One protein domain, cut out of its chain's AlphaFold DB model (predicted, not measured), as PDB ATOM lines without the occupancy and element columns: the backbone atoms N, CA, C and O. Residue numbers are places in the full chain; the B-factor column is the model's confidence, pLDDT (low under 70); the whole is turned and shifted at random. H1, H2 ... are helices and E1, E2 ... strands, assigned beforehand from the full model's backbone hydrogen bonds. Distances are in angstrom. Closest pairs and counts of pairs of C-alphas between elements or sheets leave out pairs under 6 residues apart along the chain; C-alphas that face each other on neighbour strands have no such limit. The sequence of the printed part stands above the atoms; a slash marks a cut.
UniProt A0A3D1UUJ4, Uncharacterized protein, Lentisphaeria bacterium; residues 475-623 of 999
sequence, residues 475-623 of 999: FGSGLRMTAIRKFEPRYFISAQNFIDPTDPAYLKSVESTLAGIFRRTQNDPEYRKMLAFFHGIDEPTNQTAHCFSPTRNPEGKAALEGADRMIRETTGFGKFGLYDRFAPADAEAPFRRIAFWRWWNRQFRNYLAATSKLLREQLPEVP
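What this domain is: This is residues 475 to 623 of the 999 residues of an uncharacterized protein of Lentisphaeria bacterium (UniProt A0A3D1UUJ4). One very long helix, H6, runs along most of an elongated body; the shorter helix H2 lies beside the second half of H6, and the lone strand E1 runs back alongside this pair after the chain turns at the small helix H3. Helix H5 crosses H6 near its beginning, and H1 crosses the first half of H2. The printed part has 149 residues, with six named helices and one named strand in the order H1, H2, H3, E1, H4, H5, H6, and is mostly helix. It is only just compact, close to loose, with a radius of gyration of the C-alphas of 17.5 A, and only just elongated, with spans of 58 by 29 by 21 A.

How they stand to each other: H6, residues 589 to 618, touches H2, residues 504 to 523, with residues 607 to 618 alone, at a shallow tilt of 18 degrees, the same way; their closest C-alphas, of Leu 507 and Tyr 607, are 6.4 A apart. H5, residues 557 to 570, touches H6 with residues 567 to 570 alone, about perpendicular at 86 degrees; the closest C-alphas, of Ile 567 and Trp 599, are 6.1 A apart. H1, residues 477 to 486, touches residues 505 to 513 of H2, only just about perpendicular at 70.2 degrees; the closest C-alphas, of Ala 483 and Ala 505, are 5.1 A apart. The helix packing is only just mostly crossed, lines at an angle rather than side by side. H3, residues 525 to 529, and H2 touch only at the corner by their link, with the C-alphas of Thr 521 and Arg 528 closest at 4.7 A. E1, residues 531 to 538, pairs with no named strand; E1 and H6 are near each other, while E1 and H2 are apart. H4, residues 544 to 547, touches no helix. Every O i to N i+4 pair is within hydrogen-bond range in H1, H2, H3, H5 and H6; H4 is too short for such a pair.

Where its parts are: H6 is 43.4 A from C-alpha 589 at (-50.744, 33.555, 55.911) to C-alpha 618 at (-24.182, 4.821, 37.036). H2 is 28.9 A long, H5 19.9 A, E1 18.6 A and H1 14.1 A; H1 begins at C-alpha 477 (-20.726, 20.805, 55.587). H3 has 5 residues and H4 has 4.

The domain as a whole: The C-alphas of Glu 526 and Ala 587, the two farthest apart, are 58.8 A apart. The links H1 to H2 and H5 to H6 are long, with 17 and 18 residues; within the former, residues 492 to 493 pair antiparallel with 498 to 499. The printed part has no cut. Its mean pLDDT is 94.5, and no printed residue is under 70.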
ATOM      1  N   PHE A 475     -24.747  14.517  51.976       92.06
ATOM      2  CA  PHE A 475     -25.083  15.758  52.661       92.06
ATOM      3  C   PHE A 475     -23.978  16.124  53.658       92.06
ATOM      4  O   PHE A 475     -23.090  15.326  53.953       92.06
ATOM      5  N   GLY A 476     -24.014  17.353  54.173       88.25
ATOM      6  CA  GLY A 476     -23.087  17.821  55.205       88.25
ATOM      7  C   GLY A 476     -22.308  19.074  54.813       88.25
ATOM      8  O   GLY A 476     -22.489  19.649  53.738       88.25
ATOM      9  N   SER A 477     -21.434  19.524  55.715       86.56
ATOM     10  CA  SER A 477     -20.726  20.805  55.587       86.56
ATOM     11  C   SER A 477     -19.847  20.892  54.337       86.56
ATOM     12  O   SER A 477     -19.822  21.939  53.698       86.56
ATOM     13  N   GLY A 478     -19.180  19.805  53.936       88.94
ATOM     14  CA  GLY A 478     -18.323  19.788  52.743       88.94
ATOM     15  C   GLY A 478     -19.075  20.099  51.442       88.94
ATOM     16  O   GLY A 478     -18.594  20.883  50.620       88.94
ATOM     17  N   LEU A 479     -20.285  19.553  51.286       92.31
ATOM     18  CA  LEU A 479     -21.160  19.837  50.144       92.31
ATOM     19  C   LEU A 479     -21.646  21.289  50.169       92.31
ATOM     20  O   LEU A 479     -21.565  21.978  49.157       92.31
ATOM     21  N   ARG A 480     -22.060  21.798  51.335       91.38
ATOM     22  CA  ARG A 480     -22.470  23.207  51.472       91.38
ATOM     23  C   ARG A 480     -21.334  24.169  51.122       91.38
ATOM     24  O   ARG A 480     -21.535  25.104  50.356       91.38
ATOM     25  N   MET A 481     -20.120  23.897  51.599       90.62
ATOM     26  CA  MET A 481     -18.948  24.716  51.276       90.62
ATOM     27  C   MET A 481     -18.570  24.650  49.798       90.62
ATOM     28  O   MET A 481     -18.117  25.649  49.244       90.62
ATOM     29  N   THR A 482     -18.753  23.501  49.149       92.38
ATOM     30  CA  THR A 482     -18.518  23.367  47.706       92.38
ATOM     31  C   THR A 482     -19.532  24.189  46.911       92.38
ATOM     32  O   THR A 482     -19.123  24.921  46.013       92.38
ATOM     33  N   ALA A 483     -20.813  24.155  47.290       93.50
ATOM     34  CA  ALA A 483     -21.843  25.017  46.708       93.50
ATOM     35  C   ALA A 483     -21.490  26.506  46.849       93.50
ATOM     36  O   ALA A 483     -21.425  27.214  45.846       93.50
ATOM     37  N   ILE A 484     -21.164  26.952  48.068       89.75
ATOM     38  CA  ILE A 484     -20.808  28.350  48.367       89.75
ATOM     39  C   ILE A 484     -19.584  28.807  47.565       89.75
ATOM     40  O   ILE A 484     -19.586  29.894  47.002       89.75
ATOM     41  N   ARG A 485     -18.532  27.984  47.499       90.94
ATOM     42  CA  ARG A 485     -17.256  28.381  46.884       90.94
ATOM     43  C   ARG A 485     -17.235  28.280  45.361       90.94
ATOM     44  O   ARG A 485     -16.365  28.894  44.755       90.94
ATOM     45  N   LYS A 486     -18.097  27.456  44.753       94.38
ATOM     46  CA  LYS A 486     -17.998  27.122  43.319       94.38
ATOM     47  C   LYS A 486     -19.246  27.414  42.491       94.38
ATOM     48  O   LYS A 486     -19.123  27.447  41.271       94.38
ATOM     49  N   PHE A 487     -20.424  27.560  43.102       93.69
ATOM     50  CA  PHE A 487     -21.690  27.502  42.361       93.69
ATOM     51  C   PHE A 487     -22.698  28.618  42.678       93.69
ATOM     52  O   PHE A 487     -23.826  28.509  42.211       93.69
ATOM     53  N   GLU A 488     -22.294  29.677  43.392       89.75
ATOM     54  CA  GLU A 488     -23.090  30.902  43.631       89.75
ATOM     55  C   GLU A 488     -24.519  30.627  44.149       89.75
ATOM     56  O   GLU A 488     -25.501  30.750  43.408       89.75
ATOM     57  N   PRO A 489     -24.664  30.216  45.422       92.25
ATOM     58  CA  PRO A 489     -25.969  29.883  45.983       92.25
ATOM     59  C   PRO A 489     -26.897  31.101  46.079       92.25
ATOM     60  O   PRO A 489     -26.451  32.230  46.263       92.25
ATOM     61  N   ARG A 490     -28.208  30.859  45.979       91.44
ATOM     62  CA  ARG A 490     -29.274  31.877  45.987       91.44
ATOM     63  C   ARG A 490     -30.076  31.879  47.290       91.44
ATOM     64  O   ARG A 490     -30.353  32.937  47.843       91.44
ATOM     65  N   TYR A 491     -30.443  30.702  47.784       92.69
ATOM     66  CA  TYR A 491     -31.250  30.468  48.981       92.69
ATOM     67  C   TYR A 491     -30.352  29.971  50.115       92.69
ATOM     68  O   TYR A 491     -30.379  28.800  50.506       92.69
ATOM     69  N   PHE A 492     -29.506  30.864  50.618       91.81
ATOM     70  CA  PHE A 492     -28.512  30.546  51.637       91.81
ATOM     71  C   PHE A 492     -28.393  31.668  52.666       91.81
ATOM     72  O   PHE A 492     -28.797  32.799  52.401       91.81
ATOM     73  N   ILE A 493     -27.828  31.347  53.829       87.94
ATOM     74  CA  ILE A 493     -27.430  32.330  54.836       87.94
ATOM     75  C   ILE A 493     -25.950  32.142  55.132       87.94
ATOM     76  O   ILE A 493     -25.530  31.121  55.692       87.94
ATOM     77  N   SER A 494     -25.166  33.137  54.723       80.81
ATOM     78  CA  SER A 494     -23.704  33.129  54.767       80.81
ATOM     79  C   SER A 494     -23.178  32.898  56.189       80.81
ATOM     80  O   SER A 494     -22.375  31.991  56.414       80.81
ATOM     81  N   ALA A 495     -23.712  33.634  57.167       80.88
ATOM     82  CA  ALA A 495     -23.277  33.607  58.562       80.88
ATOM     83  C   ALA A 495     -23.397  32.225  59.233       80.88
ATOM     84  O   ALA A 495     -22.621  31.910  60.134       80.88
ATOM     85  N   GLN A 496     -24.343  31.385  58.802       80.75
ATOM     86  CA  GLN A 496     -24.550  30.037  59.350       80.75
ATOM     87  C   GLN A 496     -24.103  28.921  58.391       80.75
ATOM     88  O   GLN A 496     -24.190  27.742  58.742       80.75
ATOM     89  N   ASN A 497     -23.602  29.258  57.195       84.00
ATOM     90  CA  ASN A 497     -23.332  28.307  56.109       84.00
ATOM     91  C   ASN A 497     -24.536  27.391  55.811       84.00
ATOM     92  O   ASN A 497     -24.373  26.195  55.536       84.00
ATOM     93  N   PHE A 498     -25.750  27.935  55.915       88.44
ATOM     94  CA  PHE A 498     -26.984  27.227  55.589       88.44
ATOM     95  C   PHE A 498     -27.333  27.467  54.134       88.44
ATOM     96  O   PHE A 498     -27.246  28.589  53.661       88.44
ATOM     97  N   ILE A 499     -27.732  26.412  53.436       92.25
ATOM     98  CA  ILE A 499     -28.212  26.456  52.058       92.25
ATOM     99  C   ILE A 499     -29.421  25.537  51.988       92.25
ATOM    100  O   ILE A 499     -29.386  24.432  52.536       92.25
ATOM    101  N   ASP A 500     -30.496  26.020  51.377       95.00
ATOM    102  CA  ASP A 500     -31.681  25.201  51.167       95.00
ATOM    103  C   ASP A 500     -31.407  24.141  50.086       95.00
ATOM    104  O   ASP A 500     -30.779  24.447  49.069       95.00
ATOM    105  N   PRO A 501     -31.854  22.888  50.263       94.38
ATOM    106  CA  PRO A 501     -31.575  21.830  49.298       94.38
ATOM    107  C   PRO A 501     -32.224  22.032  47.922       94.38
ATOM    108  O   PRO A 501     -31.812  21.385  46.961       94.38
ATOM    109  N   THR A 502     -33.222  22.913  47.806       95.44
ATOM    110  CA  THR A 502     -33.828  23.277  46.517       95.44
ATOM    111  C   THR A 502     -32.964  24.239  45.701       95.44
ATOM    112  O   THR A 502     -33.282  24.531  44.547       95.44
ATOM    113  N   ASP A 503     -31.861  24.732  46.270       95.62
ATOM    114  CA  ASP A 503     -30.954  25.637  45.585       95.62
ATOM    115  C   ASP A 503     -30.186  24.941  44.436       95.62
ATOM    116  O   ASP A 503     -29.545  23.902  44.651       95.62
ATOM    117  N   PRO A 504     -30.162  25.517  43.216       95.12
ATOM    118  CA  PRO A 504     -29.407  24.955  42.095       95.12
ATOM    119  C   PRO A 504     -27.902  24.773  42.360       95.12
ATOM    120  O   PRO A 504     -27.292  23.849  41.821       95.12
ATOM    121  N   ALA A 505     -27.284  25.629  43.179       95.56
ATOM    122  CA  ALA A 505     -25.880  25.511  43.563       95.56
ATOM    123  C   ALA A 505     -25.633  24.283  44.449       95.56
ATOM    124  O   ALA A 505     -24.589  23.632  44.331       95.56
ATOM    125  N   TYR A 506     -26.601  23.935  45.306       96.00
ATOM    126  CA  TYR A 506     -26.536  22.716  46.107       96.00
ATOM    127  C   TYR A 506     -26.595  21.475  45.213       96.00
ATOM    128  O   TYR A 506     -25.741  20.595  45.341       96.00
ATOM    129  N   LEU A 507     -27.520  21.443  44.244       96.69
ATOM    130  CA  LEU A 507     -27.605  20.356  43.261       96.69
ATOM    131  C   LEU A 507     -26.281  20.174  42.506       96.69
ATOM    132  O   LEU A 507     -25.722  19.080  42.532       96.69
ATOM    133  N   LYS A 508     -25.713  21.245  41.935       97.75
ATOM    134  CA  LYS A 508     -24.415  21.189  41.228       97.75
ATOM    135  C   LYS A 508     -23.284  20.648  42.102       97.75
ATOM    136  O   LYS A 508     -22.415  19.910  41.634       97.75
ATOM    137  N   SER A 509     -23.283  20.998  43.386       97.25
ATOM    138  CA  SER A 509     -22.317  20.470  44.349       97.25
ATOM    139  C   SER A 509     -22.461  18.959  44.555       97.25
ATOM    140  O   SER A 509     -21.459  18.233  44.596       97.25
ATOM    141  N   VAL A 510     -23.697  18.469  44.638       97.44
ATOM    142  CA  VAL A 510     -23.991  17.035  44.746       97.44
ATOM    143  C   VAL A 510     -23.614  16.304  43.457       97.44
ATOM    144  O   VAL A 510     -22.928  15.289  43.528       97.44
ATOM    145  N   GLU A 511     -23.949  16.847  42.285       97.62
ATOM    146  CA  GLU A 511     -23.559  16.292  40.979       97.62
ATOM    147  C   GLU A 511     -22.034  16.190  40.834       97.62
ATOM    148  O   GLU A 511     -21.505  15.152  40.434       97.62
ATOM    149  N   SER A 512     -21.306  17.242  41.224       96.94
ATOM    150  CA  SER A 512     -19.839  17.258  41.213       96.94
ATOM    151  C   SER A 512     -19.246  16.178  42.126       96.94
ATOM    152  O   SER A 512     -18.290  15.490  41.748       96.94
ATOM    153  N   THR A 513     -19.843  15.991  43.304       96.44
ATOM    154  CA  THR A 513     -19.440  14.960  44.271       96.44
ATOM    155  C   THR A 513     -19.706  13.558  43.724       96.44
ATOM    156  O   THR A 513     -18.803  12.718  43.721       96.44
ATOM    157  N   LEU A 514     -20.901  13.319  43.179       97.81
ATOM    158  CA  LEU A 514     -21.274  12.058  42.540       97.81
ATOM    159  C   LEU A 514     -20.349  11.715  41.371       97.81
ATOM    160  O   LEU A 514     -19.876  10.587  41.293       97.81
ATOM    161  N   ALA A 515     -19.992  12.682  40.522       97.56
ATOM    162  CA  ALA A 515     -19.045  12.457  39.431       97.56
ATOM    163  C   ALA A 515     -17.674  11.960  39.933       97.56
ATOM    164  O   ALA A 515     -17.046  11.108  39.300       97.56
ATOM    165  N   GLY A 516     -17.207  12.466  41.081       96.69
ATOM    166  CA  GLY A 516     -16.001  11.963  41.744       96.69
ATOM    167  C   GLY A 516     -16.154  10.524  42.239       96.69
ATOM    168  O   GLY A 516     -15.272   9.696  42.008       96.69
ATOM    169  N   ILE A 517     -17.292  10.214  42.861       96.88
ATOM    170  CA  ILE A 517     -17.616   8.865  43.340       96.88
ATOM    171  C   ILE A 517     -17.703   7.884  42.167       96.88
ATOM    172  O   ILE A 517     -17.118   6.808  42.244       96.88
ATOM    173  N   PHE A 518     -18.347   8.259  41.060       98.00
ATOM    174  CA  PHE A 518     -18.468   7.414  39.872       98.00
ATOM    175  C   PHE A 518     -17.102   7.061  39.292       98.00
ATOM    176  O   PHE A 518     -16.802   5.876  39.149       98.00
ATOM    177  N   ARG A 519     -16.225   8.055  39.081       97.88
ATOM    178  CA  ARG A 519     -14.838   7.803  38.649       97.88
ATOM    179  C   ARG A 519     -14.118   6.839  39.587       97.88
ATOM    180  O   ARG A 519     -13.442   5.921  39.135       97.88
ATOM    181  N   ARG A 520     -14.292   7.001  40.901       95.81
ATOM    182  CA  ARG A 520     -13.687   6.095  41.882       95.81
ATOM    183  C   ARG A 520     -14.242   4.678  41.783       95.81
ATOM    184  O   ARG A 520     -13.462   3.741  41.751       95.81
ATOM    185  N   THR A 521     -15.559   4.509  41.693       96.75
ATOM    186  CA  THR A 521     -16.191   3.183  41.560       96.75
ATOM    187  C   THR A 521     -15.857   2.481  40.243       96.75
ATOM    188  O   THR A 521     -15.889   1.256  40.194       96.75
ATOM    189  N   GLN A 522     -15.544   3.234  39.182       95.75
ATOM    190  CA  GLN A 522     -15.066   2.690  37.908       95.75
ATOM    191  C   GLN A 522     -13.617   2.195  38.022       95.75
ATOM    192  O   GLN A 522     -13.294   1.127  37.511       95.75
ATOM    193  N   ASN A 523     -12.768   2.942  38.732       96.88
ATOM    194  CA  ASN A 523     -11.349   2.615  38.889       96.88
ATOM    195  C   ASN A 523     -11.069   1.598  40.010       96.88
ATOM    196  O   ASN A 523     -10.019   0.964  40.010       96.88
ATOM    197  N   ASP A 524     -11.986   1.449  40.967       96.25
ATOM    198  CA  ASP A 524     -11.855   0.568  42.128       96.25
ATOM    199  C   ASP A 524     -13.125  -0.296  42.295       96.25
ATOM    200  O   ASP A 524     -14.088   0.101  42.969       96.25
ATOM    201  N   PRO A 525     -13.155  -1.496  41.680       94.19
ATOM    202  CA  PRO A 525     -14.291  -2.411  41.777       94.19
ATOM    203  C   PRO A 525     -14.582  -2.890  43.205       94.19
ATOM    204  O   PRO A 525     -15.715  -3.272  43.504       94.19
ATOM    205  N   GLU A 526     -13.586  -2.894  44.093       95.19
ATOM    206  CA  GLU A 526     -13.776  -3.255  45.499       95.19
ATOM    207  C   GLU A 526     -14.507  -2.136  46.248       95.19
ATOM    208  O   GLU A 526     -15.487  -2.406  46.947       95.19
ATOM    209  N   TYR A 527     -14.119  -0.875  46.013       96.56
ATOM    210  CA  TYR A 527     -14.843   0.294  46.522       96.56
ATOM    211  C   TYR A 527     -16.318   0.270  46.097       96.56
ATOM    212  O   TYR A 527     -17.205   0.515  46.914       96.56
ATOM    213  N   ARG A 528     -16.604  -0.087  44.837       96.88
ATOM    214  CA  ARG A 528     -17.982  -0.224  44.336       96.88
ATOM    215  C   ARG A 528     -18.783  -1.280  45.109       96.88
ATOM    216  O   ARG A 528     -19.915  -1.018  45.504       96.88
ATOM    217  N   LYS A 529     -18.197  -2.456  45.369       96.50
ATOM    218  CA  LYS A 529     -18.870  -3.581  46.055       96.50
ATOM    219  C   LYS A 529     -19.160  -3.324  47.534       96.50
ATOM    220  O   LYS A 529     -20.114  -3.900  48.070       96.50
ATOM    221  N   MET A 530     -18.368  -2.473  48.184       96.38
ATOM    222  CA  MET A 530     -18.549  -2.156  49.599       96.38
ATOM    223  C   MET A 530     -19.594  -1.060  49.865       96.38
ATOM    224  O   MET A 530     -19.910  -0.827  51.028       96.38
ATOM    225  N   LEU A 531     -20.163  -0.402  48.846       97.69
ATOM    226  CA  LEU A 531     -21.240   0.580  49.039       97.69
ATOM    227  C   LEU A 531     -22.547  -0.110  49.458       97.69
ATOM    228  O   LEU A 531     -23.013  -1.042  48.800       97.69
ATOM    229  N   ALA A 532     -23.137   0.345  50.566       96.31
ATOM    230  CA  ALA A 532     -24.408  -0.172  51.076       96.31
ATOM    231  C   ALA A 532     -25.610   0.526  50.430       96.31
ATOM    232  O   ALA A 532     -26.486  -0.142  49.895       96.31
ATOM    233  N   PHE A 533     -25.642   1.856  50.513       96.69
ATOM    234  CA  PHE A 533     -26.644   2.744  49.924       96.69
ATOM    235  C   PHE A 533     -26.128   4.190  49.984       96.69
ATOM    236  O   PHE A 533     -25.205   4.497  50.746       96.69
ATOM    237  N   PHE A 534     -26.746   5.086  49.220       97.62
ATOM    238  CA  PHE A 534     -26.541   6.529  49.348       97.62
ATOM    239  C   PHE A 534     -27.622   7.138  50.235       97.62
ATOM    240  O   PHE A 534     -28.810   6.966  49.968       97.62
ATOM    241  N   HIS A 535     -27.217   7.864  51.273       96.88
ATOM    242  CA  HIS A 535     -28.100   8.714  52.059       96.88
ATOM    243  C   HIS A 535     -28.056  10.119  51.463       96.88
ATOM    244  O   HIS A 535     -27.020  10.772  51.521       96.88
ATOM    245  N   GLY A 536     -29.159  10.538  50.846       96.31
ATOM    246  CA  GLY A 536     -29.393  11.873  50.311       96.31
ATOM    247  C   GLY A 536     -29.505  12.917  51.414       96.31
ATOM    248  O   GLY A 536     -28.607  13.036  52.229       96.31
ATOM    249  N   ILE A 537     -30.560  13.724  51.432       95.31
ATOM    250  CA  ILE A 537     -30.625  14.837  52.391       95.31
ATOM    251  C   ILE A 537     -31.272  14.405  53.700       95.31
ATOM    252  O   ILE A 537     -32.371  13.858  53.706       95.31
ATOM    253  N   ASP A 538     -30.611  14.721  54.804       94.31
ATOM    254  CA  ASP A 538     -31.170  14.587  56.141       94.31
ATOM    255  C   ASP A 538     -31.988  15.833  56.514       94.31
ATOM    256  O   ASP A 538     -31.498  16.959  56.405       94.31
ATOM    257  N   GLU A 539     -33.248  15.616  56.893       94.81
ATOM    258  CA  GLU A 539     -34.211  16.610  57.378       94.81
ATOM    259  C   GLU A 539     -34.274  17.896  56.515       94.81
ATOM    260  O   GLU A 539     -33.964  19.001  56.982       94.81
ATOM    261  N   PRO A 540     -34.701  17.797  55.237       95.44
ATOM    262  CA  PRO A 540     -34.468  18.832  54.223       95.44
ATOM    263  C   PRO A 540     -35.147  20.180  54.506       95.44
ATOM    264  O   PRO A 540     -34.772  21.182  53.905       95.44
ATOM    265  N   THR A 541     -36.128  20.221  55.413       95.31
ATOM    266  CA  THR A 541     -36.927  21.423  55.707       95.31
ATOM    267  C   THR A 541     -36.436  22.221  56.919       95.31
ATOM    268  O   THR A 541     -36.922  23.330  57.155       95.31
ATOM    269  N   ASN A 542     -35.453  21.712  57.675       92.31
ATOM    270  CA  ASN A 542     -35.021  22.305  58.949       92.31
ATOM    271  C   ASN A 542     -34.553  23.761  58.824       92.31
ATOM    272  O   ASN A 542     -34.812  24.574  59.709       92.31
ATOM    273  N   GLN A 543     -33.862  24.091  57.730       90.25
ATOM    274  CA  GLN A 543     -33.304  25.429  57.504       90.25
ATOM    275  C   GLN A 543     -34.136  26.274  56.531       90.25
ATOM    276  O   GLN A 543     -33.898  27.474  56.405       90.25
ATOM    277  N   THR A 544     -35.143  25.684  55.881       94.56
ATOM    278  CA  THR A 544     -35.927  26.325  54.815       94.56
ATOM    279  C   THR A 544     -36.574  27.626  55.279       94.56
ATOM    280  O   THR A 544     -36.470  28.638  54.593       94.56
ATOM    281  N   ALA A 545     -37.172  27.643  56.476       92.25
ATOM    282  CA  ALA A 545     -37.809  28.847  57.011       92.25
ATOM    283  C   ALA A 545     -36.823  30.015  57.187       92.25
ATOM    284  O   ALA A 545     -37.215  31.167  57.041       92.25
ATOM    285  N   HIS A 546     -35.556  29.724  57.491       92.62
ATOM    286  CA  HIS A 546     -34.514  30.740  57.600       92.62
ATOM    287  C   HIS A 546     -34.068  31.218  56.213       92.62
ATOM    288  O   HIS A 546     -34.029  32.422  55.973       92.62
ATOM    289  N   CYS A 547     -33.767  30.291  55.295       94.44
ATOM    290  CA  CYS A 547     -33.305  30.629  53.946       94.44
ATOM    291  C   CYS A 547     -34.329  31.470  53.167       94.44
ATOM    292  O   CYS A 547     -33.928  32.369  52.432       94.44
ATOM    293  N   PHE A 548     -35.625  31.207  53.364       95.44
ATOM    294  CA  PHE A 548     -36.751  31.852  52.680       95.44
ATOM    295  C   PHE A 548     -37.436  32.960  53.499       95.44
ATOM    296  O   PHE A 548     -38.633  33.195  53.356       95.44
ATOM    297  N   SER A 549     -36.692  33.662  54.355       93.44
ATOM    298  CA  SER A 549     -37.224  34.758  55.171       93.44
ATOM    299  C   SER A 549     -36.566  36.088  54.811       93.44
ATOM    300  O   SER A 549     -35.399  36.280  55.142       93.44
ATOM    301  N   PRO A 550     -37.288  37.051  54.212       91.56
ATOM    302  CA  PRO A 550     -36.800  38.423  54.081       91.56
ATOM    303  C   PRO A 550     -36.401  39.051  55.426       91.56
ATOM    304  O   PRO A 550     -35.440  39.816  55.479       91.56
ATOM    305  N   THR A 551     -37.081  38.689  56.522       91.25
ATOM    306  CA  THR A 551     -36.767  39.157  57.883       91.25
ATOM    307  C   THR A 551     -35.418  38.640  58.400       91.25
ATOM    308  O   THR A 551     -34.721  39.351  59.125       91.25
ATOM    309  N   ARG A 552     -35.031  37.399  58.071       89.44
ATOM    310  CA  ARG A 552     -33.798  36.755  58.575       89.44
ATOM    311  C   ARG A 552     -32.674  36.645  57.543       89.44
ATOM    312  O   ARG A 552     -31.540  36.395  57.941       89.44
ATOM    313  N   ASN A 553     -32.970  36.832  56.260       90.50
ATOM    314  CA  ASN A 553     -32.041  36.720  55.138       90.50
ATOM    315  C   ASN A 553     -32.110  37.961  54.218       90.50
ATOM    316  O   ASN A 553     -32.534  37.862  53.062       90.50
ATOM    317  N   PRO A 554     -31.697  39.147  54.705       88.06
ATOM    318  CA  PRO A 554     -31.682  40.361  53.889       88.06
ATOM    319  C   PRO A 554     -30.656  40.293  52.744       88.06
ATOM    320  O   PRO A 554     -30.859  40.915  51.704       88.06
ATOM    321  N   GLU A 555     -29.581  39.511  52.900       87.75
ATOM    322  CA  GLU A 555     -28.556  39.292  51.867       87.75
ATOM    323  C   GLU A 555     -29.138  38.596  50.625       87.75
ATOM    324  O   GLU A 555     -28.766  38.911  49.496       87.75
ATOM    325  N   GLY A 556     -30.110  37.700  50.821       89.38
ATOM    326  CA  GLY A 556     -30.804  36.981  49.755       89.38
ATOM    327  C   GLY A 556     -31.922  37.763  49.056       89.38
ATOM    328  O   GLY A 556     -32.627  37.172  48.240       89.38
ATOM    329  N   LYS A 557     -32.124  39.062  49.343       91.69
ATOM    330  CA  LYS A 557     -33.314  39.830  48.915       91.69
ATOM    331  C   LYS A 557     -33.693  39.633  47.441       91.69
ATOM    332  O   LYS A 557     -34.835  39.287  47.154       91.69
ATOM    333  N   ALA A 558     -32.748  39.791  46.513       92.62
ATOM    334  CA  ALA A 558     -33.024  39.654  45.079       92.62
ATOM    335  C   ALA A 558     -33.478  38.232  44.690       92.62
ATOM    336  O   ALA A 558     -34.383  38.058  43.871       92.62
ATOM    337  N   ALA A 559     -32.881  37.201  45.299       94.19
ATOM    338  CA  ALA A 559     -33.288  35.814  45.091       94.19
ATOM    339  C   ALA A 559     -34.679  35.540  45.682       94.19
ATOM    340  O   ALA A 559     -35.487  34.858  45.052       94.19
ATOM    341  N   LEU A 560     -34.978  36.108  46.852       96.56
ATOM    342  CA  LEU A 560     -36.275  35.973  47.518       96.56
ATOM    343  C   LEU A 560     -37.403  36.680  46.759       96.56
ATOM    344  O   LEU A 560     -38.490  36.122  46.651       96.56
ATOM    345  N   GLU A 561     -37.146  37.842  46.156       96.69
ATOM    346  CA  GLU A 561     -38.092  38.499  45.241       96.69
ATOM    347  C   GLU A 561     -38.363  37.642  43.993       96.69
ATOM    348  O   GLU A 561     -39.489  37.582  43.501       96.69
ATOM    349  N   GLY A 562     -37.341  36.945  43.485       96.62
ATOM    350  CA  GLY A 562     -37.506  35.959  42.416       96.62
ATOM    351  C   GLY A 562     -38.363  34.763  42.840       96.62
ATOM    352  O   GLY A 562     -39.263  34.364  42.101       96.62
ATOM    353  N   ALA A 563     -38.116  34.216  44.033       96.94
ATOM    354  CA  ALA A 563     -38.919  33.136  44.599       96.94
ATOM    355  C   ALA A 563     -40.380  33.561  44.809       96.94
ATOM    356  O   ALA A 563     -41.277  32.832  44.399       96.94
ATOM    357  N   ASP A 564     -40.623  34.754  45.360       97.94
ATOM    358  CA  ASP A 564     -41.963  35.323  45.540       97.94
ATOM    359  C   ASP A 564     -42.749  35.363  44.219       97.94
ATOM    360  O   ASP A 564     -43.866  34.842  44.160       97.94
ATOM    361  N   ARG A 565     -42.140  35.880  43.140       98.00
ATOM    362  CA  ARG A 565     -42.759  35.894  41.802       98.00
ATOM    363  C   ARG A 565     -43.094  34.488  41.307       98.00
ATOM    364  O   ARG A 565     -44.237  34.231  40.936       98.00
ATOM    365  N   MET A 566     -42.139  33.559  41.373       97.69
ATOM    366  CA  MET A 566     -42.363  32.175  40.932       97.69
ATOM    367  C   MET A 566     -43.473  31.484  41.729       97.69
ATOM    368  O   MET A 566     -44.262  30.728  41.160       97.69
ATOM    369  N   ILE A 567     -43.556  31.721  43.040       98.50
ATOM    370  CA  ILE A 567     -44.611  31.152  43.885       98.50
ATOM    371  C   ILE A 567     -45.969  31.683  43.426       98.50
ATOM    372  O   ILE A 567     -46.850  30.869  43.131       98.50
ATOM    373  N   ARG A 568     -46.114  33.009  43.270       98.38
ATOM    374  CA  ARG A 568     -47.350  33.641  42.775       98.38
ATOM    375  C   ARG A 568     -47.780  33.043  41.443       98.38
ATOM    376  O   ARG A 568     -48.918  32.600  41.322       98.38
ATOM    377  N   GLU A 569     -46.872  32.973  40.477       97.75
ATOM    378  CA  GLU A 569     -47.162  32.521  39.111       97.75
ATOM    379  C   GLU A 569     -47.529  31.030  39.027       97.75
ATOM    380  O   GLU A 569     -48.331  30.644  38.180       97.75
ATOM    381  N   THR A 570     -46.977  30.176  39.897       97.50
ATOM    382  CA  THR A 570     -47.082  28.710  39.728       97.50
ATOM    383  C   THR A 570     -48.004  28.000  40.717       97.50
ATOM    384  O   THR A 570     -48.579  26.956  40.397       97.50
ATOM    385  N   THR A 571     -48.105  28.498  41.947       97.81
ATOM    386  CA  THR A 571     -48.791  27.802  43.056       97.81
ATOM    387  C   THR A 571     -49.653  28.716  43.912       97.81
ATOM    388  O   THR A 571     -50.513  28.210  44.631       97.81
ATOM    389  N   GLY A 572     -49.439  30.027  43.806       97.69
ATOM    390  CA  GLY A 572     -50.118  31.071  44.554       97.69
ATOM    391  C   GLY A 572     -51.192  31.822  43.779       97.69
ATOM    392  O   GLY A 572     -51.688  32.826  44.280       97.69
ATOM    393  N   PHE A 573     -51.566  31.355  42.583       97.44
ATOM    394  CA  PHE A 573     -52.713  31.876  41.824       97.44
ATOM    395  C   PHE A 573     -52.605  33.376  41.490       97.44
ATOM    396  O   PHE A 573     -53.579  34.115  41.565       97.44
ATOM    397  N   GLY A 574     -51.392  33.857  41.208       97.19
ATOM    398  CA  GLY A 574     -51.077  35.274  40.994       97.19
ATOM    399  C   GLY A 574     -51.151  36.143  42.257       97.19
ATOM    400  O   GLY A 574     -50.746  37.303  42.223       97.19
ATOM    401  N   LYS A 575     -51.623  35.596  43.385       96.56
ATOM    402  CA  LYS A 575     -51.980  36.348  44.593       96.56
ATOM    403  C   LYS A 575     -51.064  36.076  45.786       96.56
ATOM    404  O   LYS A 575     -50.646  37.015  46.460       96.56
ATOM    405  N   PHE A 576     -50.754  34.819  46.071       97.88
ATOM    406  CA  PHE A 576     -50.009  34.425  47.267       97.88
ATOM    407  C   PHE A 576     -48.544  34.178  46.934       97.88
ATOM    408  O   PHE A 576     -48.224  33.336  46.103       97.88
ATOM    409  N   GLY A 577     -47.661  34.943  47.565       95.44
ATOM    410  CA  GLY A 577     -46.222  34.854  47.353       95.44
ATOM    411  C   GLY A 577     -45.485  34.148  48.484       95.44
ATOM    412  O   GLY A 577     -46.018  33.241  49.125       95.44
ATOM    413  N   LEU A 578     -44.248  34.577  48.715       95.38
ATOM    414  CA  LEU A 578     -43.348  34.012  49.710       95.38
ATOM    415  C   LEU A 578     -43.946  34.088  51.124       95.38
ATOM    416  O   LEU A 578     -44.519  35.102  51.526       95.38
ATOM    417  N   TYR A 579     -43.792  33.007  51.887       92.69
ATOM    418  CA  TYR A 579     -44.164  32.953  53.297       92.69
ATOM    419  C   TYR A 579     -42.942  33.234  54.178       92.69
ATOM    420  O   TYR A 579     -42.004  32.441  54.200       92.69
ATOM    421  N   ASP A 580     -42.980  34.332  54.939       92.44
ATOM    422  CA  ASP A 580     -41.963  34.642  55.945       92.44
ATOM    423  C   ASP A 580     -42.431  34.209  57.340       92.44
ATOM    424  O   ASP A 580     -43.258  34.870  57.967       92.44
ATOM    425  N   ARG A 581     -41.864  33.108  57.847       90.00
ATOM    426  CA  ARG A 581     -42.181  32.556  59.176       90.00
ATOM    427  C   ARG A 581     -41.902  33.526  60.330       90.00
ATOM    428  O   ARG A 581     -42.453  33.354  61.415       90.00
ATOM    429  N   PHE A 582     -41.001  34.485  60.134       91.44
ATOM    430  CA  PHE A 582     -40.571  35.407  61.185       91.44
ATOM    431  C   PHE A 582     -41.279  36.763  61.114       91.44
ATOM    432  O   PHE A 582     -41.087  37.582  62.012       91.44
ATOM    433  N   ALA A 583     -42.103  36.986  60.089       88.69
ATOM    434  CA  ALA A 583     -42.977  38.145  60.008       88.69
ATOM    435  C   ALA A 583     -44.273  37.913  60.816       88.69
ATOM    436  O   ALA A 583     -44.682  36.764  61.015       88.69
ATOM    437  N   PRO A 584     -44.951  38.981  61.281       85.25
ATOM    438  CA  PRO A 584     -46.282  38.863  61.869       85.25
ATOM    439  C   PRO A 584     -47.261  38.172  60.909       85.25
ATOM    440  O   PRO A 584     -47.307  38.491  59.722       85.25
ATOM    441  N   ALA A 585     -48.055  37.236  61.427       80.62
ATOM    442  CA  ALA A 585     -49.072  36.558  60.633       80.62
ATOM    443  C   ALA A 585     -50.239  37.503  60.294       80.62
ATOM    444  O   ALA A 585     -50.646  38.325  61.114       80.62
ATOM    445  N   ASP A 586     -50.812  37.336  59.103       86.00
ATOM    446  CA  ASP A 586     -52.043  37.999  58.665       86.00
ATOM    447  C   ASP A 586     -53.089  36.966  58.201       86.00
ATOM    448  O   ASP A 586     -52.839  35.757  58.190       86.00
ATOM    449  N   ALA A 587     -54.266  37.441  57.789       88.50
ATOM    450  CA  ALA A 587     -55.367  36.588  57.336       88.50
ATOM    451  C   ALA A 587     -55.045  35.748  56.081       88.50
ATOM    452  O   ALA A 587     -55.725  34.759  55.814       88.50
ATOM    453  N   GLU A 588     -54.020  36.117  55.309       92.94
ATOM    454  CA  GLU A 588     -53.599  35.406  54.100       92.94
ATOM    455  C   GLU A 588     -52.441  34.429  54.348       92.94
ATOM    456  O   GLU A 588     -52.097  33.639  53.462       92.94
ATOM    457  N   ALA A 589     -51.848  34.438  55.547       93.62
ATOM    458  CA  ALA A 589     -50.744  33.555  55.911       93.62
ATOM    459  C   ALA A 589     -51.040  32.060  55.655       93.62
ATOM    460  O   ALA A 589     -50.160  31.391  55.108       93.62
ATOM    461  N   PRO A 590     -52.244  31.510  55.935       95.25
ATOM    462  CA  PRO A 590     -52.574  30.126  55.581       95.25
ATOM    463  C   PRO A 590     -52.390  29.813  54.087       95.25
ATOM    464  O   PRO A 590     -51.796  28.795  53.733       95.25
ATOM    465  N   PHE A 591     -52.820  30.715  53.202       97.31
ATOM    466  CA  PHE A 591     -52.729  30.522  51.753       97.31
ATOM    467  C   PHE A 591     -51.306  30.717  51.224       97.31
ATOM    468  O   PHE A 591     -50.868  29.950  50.365       97.31
ATOM    469  N   ARG A 592     -50.543  31.671  51.779       96.75
ATOM    470  CA  ARG A 592     -49.105  31.806  51.475       96.75
ATOM    471  C   ARG A 592     -48.316  30.576  51.914       96.75
ATOM    472  O   ARG A 592     -47.473  30.110  51.152       96.75
ATOM    473  N   ARG A 593     -48.631  29.990  53.078       96.94
ATOM    474  CA  ARG A 593     -48.041  28.716  53.529       96.94
ATOM    475  C   ARG A 593     -48.341  27.582  52.542       96.94
ATOM    476  O   ARG A 593     -47.413  26.888  52.136       96.94
ATOM    477  N   ILE A 594     -49.599  27.423  52.112       98.12
ATOM    478  CA  ILE A 594     -49.974  26.409  51.106       98.12
ATOM    479  C   ILE A 594     -49.213  26.630  49.792       98.12
ATOM    480  O   ILE A 594     -48.610  25.692  49.272       98.12
ATOM    481  N   ALA A 595     -49.227  27.850  49.248       98.44
ATOM    482  CA  ALA A 595     -48.556  28.170  47.990       98.44
ATOM    483  C   ALA A 595     -47.050  27.875  48.071       98.44
ATOM    484  O   ALA A 595     -46.518  27.116  47.258       98.44
ATOM    485  N   PHE A 596     -46.387  28.388  49.111       98.19
ATOM    486  CA  PHE A 596     -44.960  28.190  49.338       98.19
ATOM    487  C   PHE A 596     -44.580  26.709  49.423       98.19
ATOM    488  O   PHE A 596     -43.697  26.269  48.689       98.19
ATOM    489  N   TRP A 597     -45.255  25.913  50.258       98.19
ATOM    490  CA  TRP A 597     -44.883  24.507  50.436       98.19
ATOM    491  C   TRP A 597     -45.202  23.639  49.217       98.19
ATOM    492  O   TRP A 597     -44.443  22.709  48.930       98.19
ATOM    493  N   ARG A 598     -46.237  23.970  48.432       98.06
ATOM    494  CA  ARG A 598     -46.464  23.341  47.117       98.06
ATOM    495  C   ARG A 598     -45.319  23.644  46.154       98.06
ATOM    496  O   ARG A 598     -44.865  22.744  45.449       98.06
ATOM    497  N   TRP A 599     -44.853  24.892  46.104       98.38
ATOM    498  CA  TRP A 599     -43.733  25.284  45.247       98.38
ATOM    499  C   TRP A 599     -42.426  24.628  45.697       98.38
ATOM    500  O   TRP A 599     -41.763  23.990  44.879       98.38
ATOM    501  N   TRP A 600     -42.095  24.705  46.988       98.44
ATOM    502  CA  TRP A 600     -40.858  24.155  47.539       98.44
ATOM    503  C   TRP A 600     -40.772  22.642  47.314       98.44
ATOM    504  O   TRP A 600     -39.772  22.160  46.788       98.44
ATOM    505  N   ASN A 601     -41.849  21.888  47.585       98.50
ATOM    506  CA  ASN A 601     -41.856  20.440  47.352       98.50
ATOM    507  C   ASN A 601     -41.724  20.082  45.858       98.50
ATOM    508  O   ASN A 601     -41.118  19.064  45.530       98.50
ATOM    509  N   ARG A 602     -42.216  20.919  44.931       98.00
ATOM    510  CA  ARG A 602     -41.957  20.742  43.486       98.00
ATOM    511  C   ARG A 602     -40.486  20.978  43.134       98.00
ATOM    512  O   ARG A 602     -39.932  20.201  42.363       98.00
ATOM    513  N   GLN A 603     -39.843  21.996  43.708       98.06
ATOM    514  CA  GLN A 603     -38.405  22.214  43.496       98.06
ATOM    515  C   GLN A 603     -37.574  21.075  44.088       98.06
ATOM    516  O   GLN A 603     -36.642  20.583  43.453       98.06
ATOM    517  N   PHE A 604     -37.955  20.591  45.269       98.50
ATOM    518  CA  PHE A 604     -37.277  19.472  45.902       98.50
ATOM    519  C   PHE A 604     -37.450  18.168  45.117       98.50
ATOM    520  O   PHE A 604     -36.494  17.412  44.947       98.50
ATOM    521  N   ARG A 605     -38.631  17.942  44.527       97.94
ATOM    522  CA  ARG A 605     -38.848  16.844  43.582       97.94
ATOM    523  C   ARG A 605     -37.888  16.914  42.391       97.94
ATOM    524  O   ARG A 605     -37.357  15.881  42.000       97.94
ATOM    525  N   ASN A 606     -37.631  18.103  41.838       97.81
ATOM    526  CA  ASN A 606     -36.680  18.271  40.732       97.81
ATOM    527  C   ASN A 606     -35.249  17.897  41.147       97.81
ATOM    528  O   ASN A 606     -34.559  17.206  40.397       97.81
ATOM    529  N   TYR A 607     -34.826  18.302  42.350       97.94
ATOM    530  CA  TYR A 607     -33.548  17.878  42.927       97.94
ATOM    531  C   TYR A 607     -33.465  16.346  43.017       97.94
ATOM    532  O   TYR A 607     -32.514  15.754  42.504       97.94
ATOM    533  N   LEU A 608     -34.483  15.698  43.596       98.25
ATOM    534  CA  LEU A 608     -34.518  14.238  43.741       98.25
ATOM    535  C   LEU A 608     -34.527  13.526  42.386       98.25
ATOM    536  O   LEU A 608     -33.833  12.529  42.215       98.25
ATOM    537  N   ALA A 609     -35.268  14.039  41.402       97.88
ATOM    538  CA  ALA A 609     -35.310  13.464  40.061       97.88
ATOM    539  C   ALA A 609     -33.921  13.477  39.401       97.88
ATOM    540  O   ALA A 609     -33.510  12.476  38.806       97.88
ATOM    541  N   ALA A 610     -33.176  14.579  39.544       97.94
ATOM    542  CA  ALA A 610     -31.822  14.712  39.012       97.94
ATOM    543  C   ALA A 610     -30.839  13.750  39.698       97.94
ATOM    544  O   ALA A 610     -30.156  12.978  39.020       97.94
ATOM    545  N   THR A 611     -30.803  13.729  41.034       97.62
ATOM    546  CA  THR A 611     -29.882  12.855  41.779       97.62
ATOM    547  C   THR A 611     -30.209  11.376  41.592       97.62
ATOM    548  O   THR A 611     -29.309  10.570  41.344       97.62
ATOM    549  N   SER A 612     -31.493  11.012  41.623       96.94
ATOM    550  CA  SER A 612     -31.947   9.641  41.384       96.94
ATOM    551  C   SER A 612     -31.640   9.167  39.974       96.94
ATOM    552  O   SER A 612     -31.276   8.007  39.789       96.94
ATOM    553  N   LYS A 613     -31.769  10.034  38.962       97.50
ATOM    554  CA  LYS A 613     -31.392   9.691  37.588       97.50
ATOM    555  C   LYS A 613     -29.906   9.337  37.502       97.50
ATOM    556  O   LYS A 613     -29.587   8.247  37.037       97.50
ATOM    557  N   LEU A 614     -29.026  10.198  38.019       97.50
ATOM    558  CA  LEU A 614     -27.577   9.967  37.997       97.50
ATOM    559  C   LEU A 614     -27.182   8.664  38.701       97.50
ATOM    560  O   LEU A 614     -26.391   7.883  38.171       97.50
ATOM    561  N   LEU A 615     -27.749   8.410  39.882       97.31
ATOM    562  CA  LEU A 615     -27.473   7.190  40.640       97.31
ATOM    563  C   LEU A 615     -27.985   5.939  39.920       97.31
ATOM    564  O   LEU A 615     -27.241   4.968  39.815       97.31
ATOM    565  N   ARG A 616     -29.202   5.965  39.359       95.75
ATOM    566  CA  ARG A 616     -29.752   4.829  38.599       95.75
ATOM    567  C   ARG A 616     -28.948   4.512  37.339       95.75
ATOM    568  O   ARG A 616     -28.818   3.344  36.997       95.75
ATOM    569  N   GLU A 617     -28.418   5.519  36.650       96.25
ATOM    570  CA  GLU A 617     -27.647   5.314  35.417       96.25
ATOM    571  C   GLU A 617     -26.242   4.750  35.682       96.25
ATOM    572  O   GLU A 617     -25.745   3.950  34.893       96.25
ATOM    573  N   GLN A 618     -25.595   5.146  36.782       96.88
ATOM    574  CA  GLN A 618     -24.182   4.821  37.036       96.88
ATOM    575  C   GLN A 618     -23.980   3.705  38.080       96.88
ATOM    576  O   GLN A 618     -23.014   2.935  37.997       96.88
ATOM    577  N   LEU A 619     -24.882   3.606  39.064       96.56
ATOM    578  CA  LEU A 619     -24.848   2.673  40.200       96.56
ATOM    579  C   LEU A 619     -26.243   2.055  40.478       96.56
ATOM    580  O   LEU A 619     -26.728   2.149  41.608       96.56
ATOM    581  N   PRO A 620     -26.911   1.425  39.487       95.31
ATOM    582  CA  PRO A 620     -28.279   0.906  39.638       95.31
ATOM    583  C   PRO A 620     -28.443  -0.125  40.762       95.31
ATOM    584  O   PRO A 620     -29.546  -0.320  41.268       95.31
ATOM    585  N   GLU A 621     -27.365  -0.805  41.153       94.56
ATOM    586  CA  GLU A 621     -27.364  -1.813  42.208       94.56
ATOM    587  C   GLU A 621     -27.277  -1.238  43.631       94.56
ATOM    588  O   GLU A 621     -27.472  -1.982  44.594       94.56
ATOM    589  N   VAL A 622     -26.949   0.052  43.782       95.94
ATOM    590  CA  VAL A 622     -26.793   0.711  45.086       95.94
ATOM    591  C   VAL A 622     -28.061   1.518  45.391       95.94
ATOM    592  O   VAL A 622     -28.336   2.499  44.698       95.94
ATOM    593  N   PRO A 623     -28.842   1.159  46.427       94.75
ATOM    594  CA  PRO A 623     -30.057   1.885  46.775       94.75
ATOM    595  C   PRO A 623     -29.804   3.357  47.111       94.75
ATOM    596  O   PRO A 623     -28.740   3.731  47.614       94.75
TER     597      PRO A 623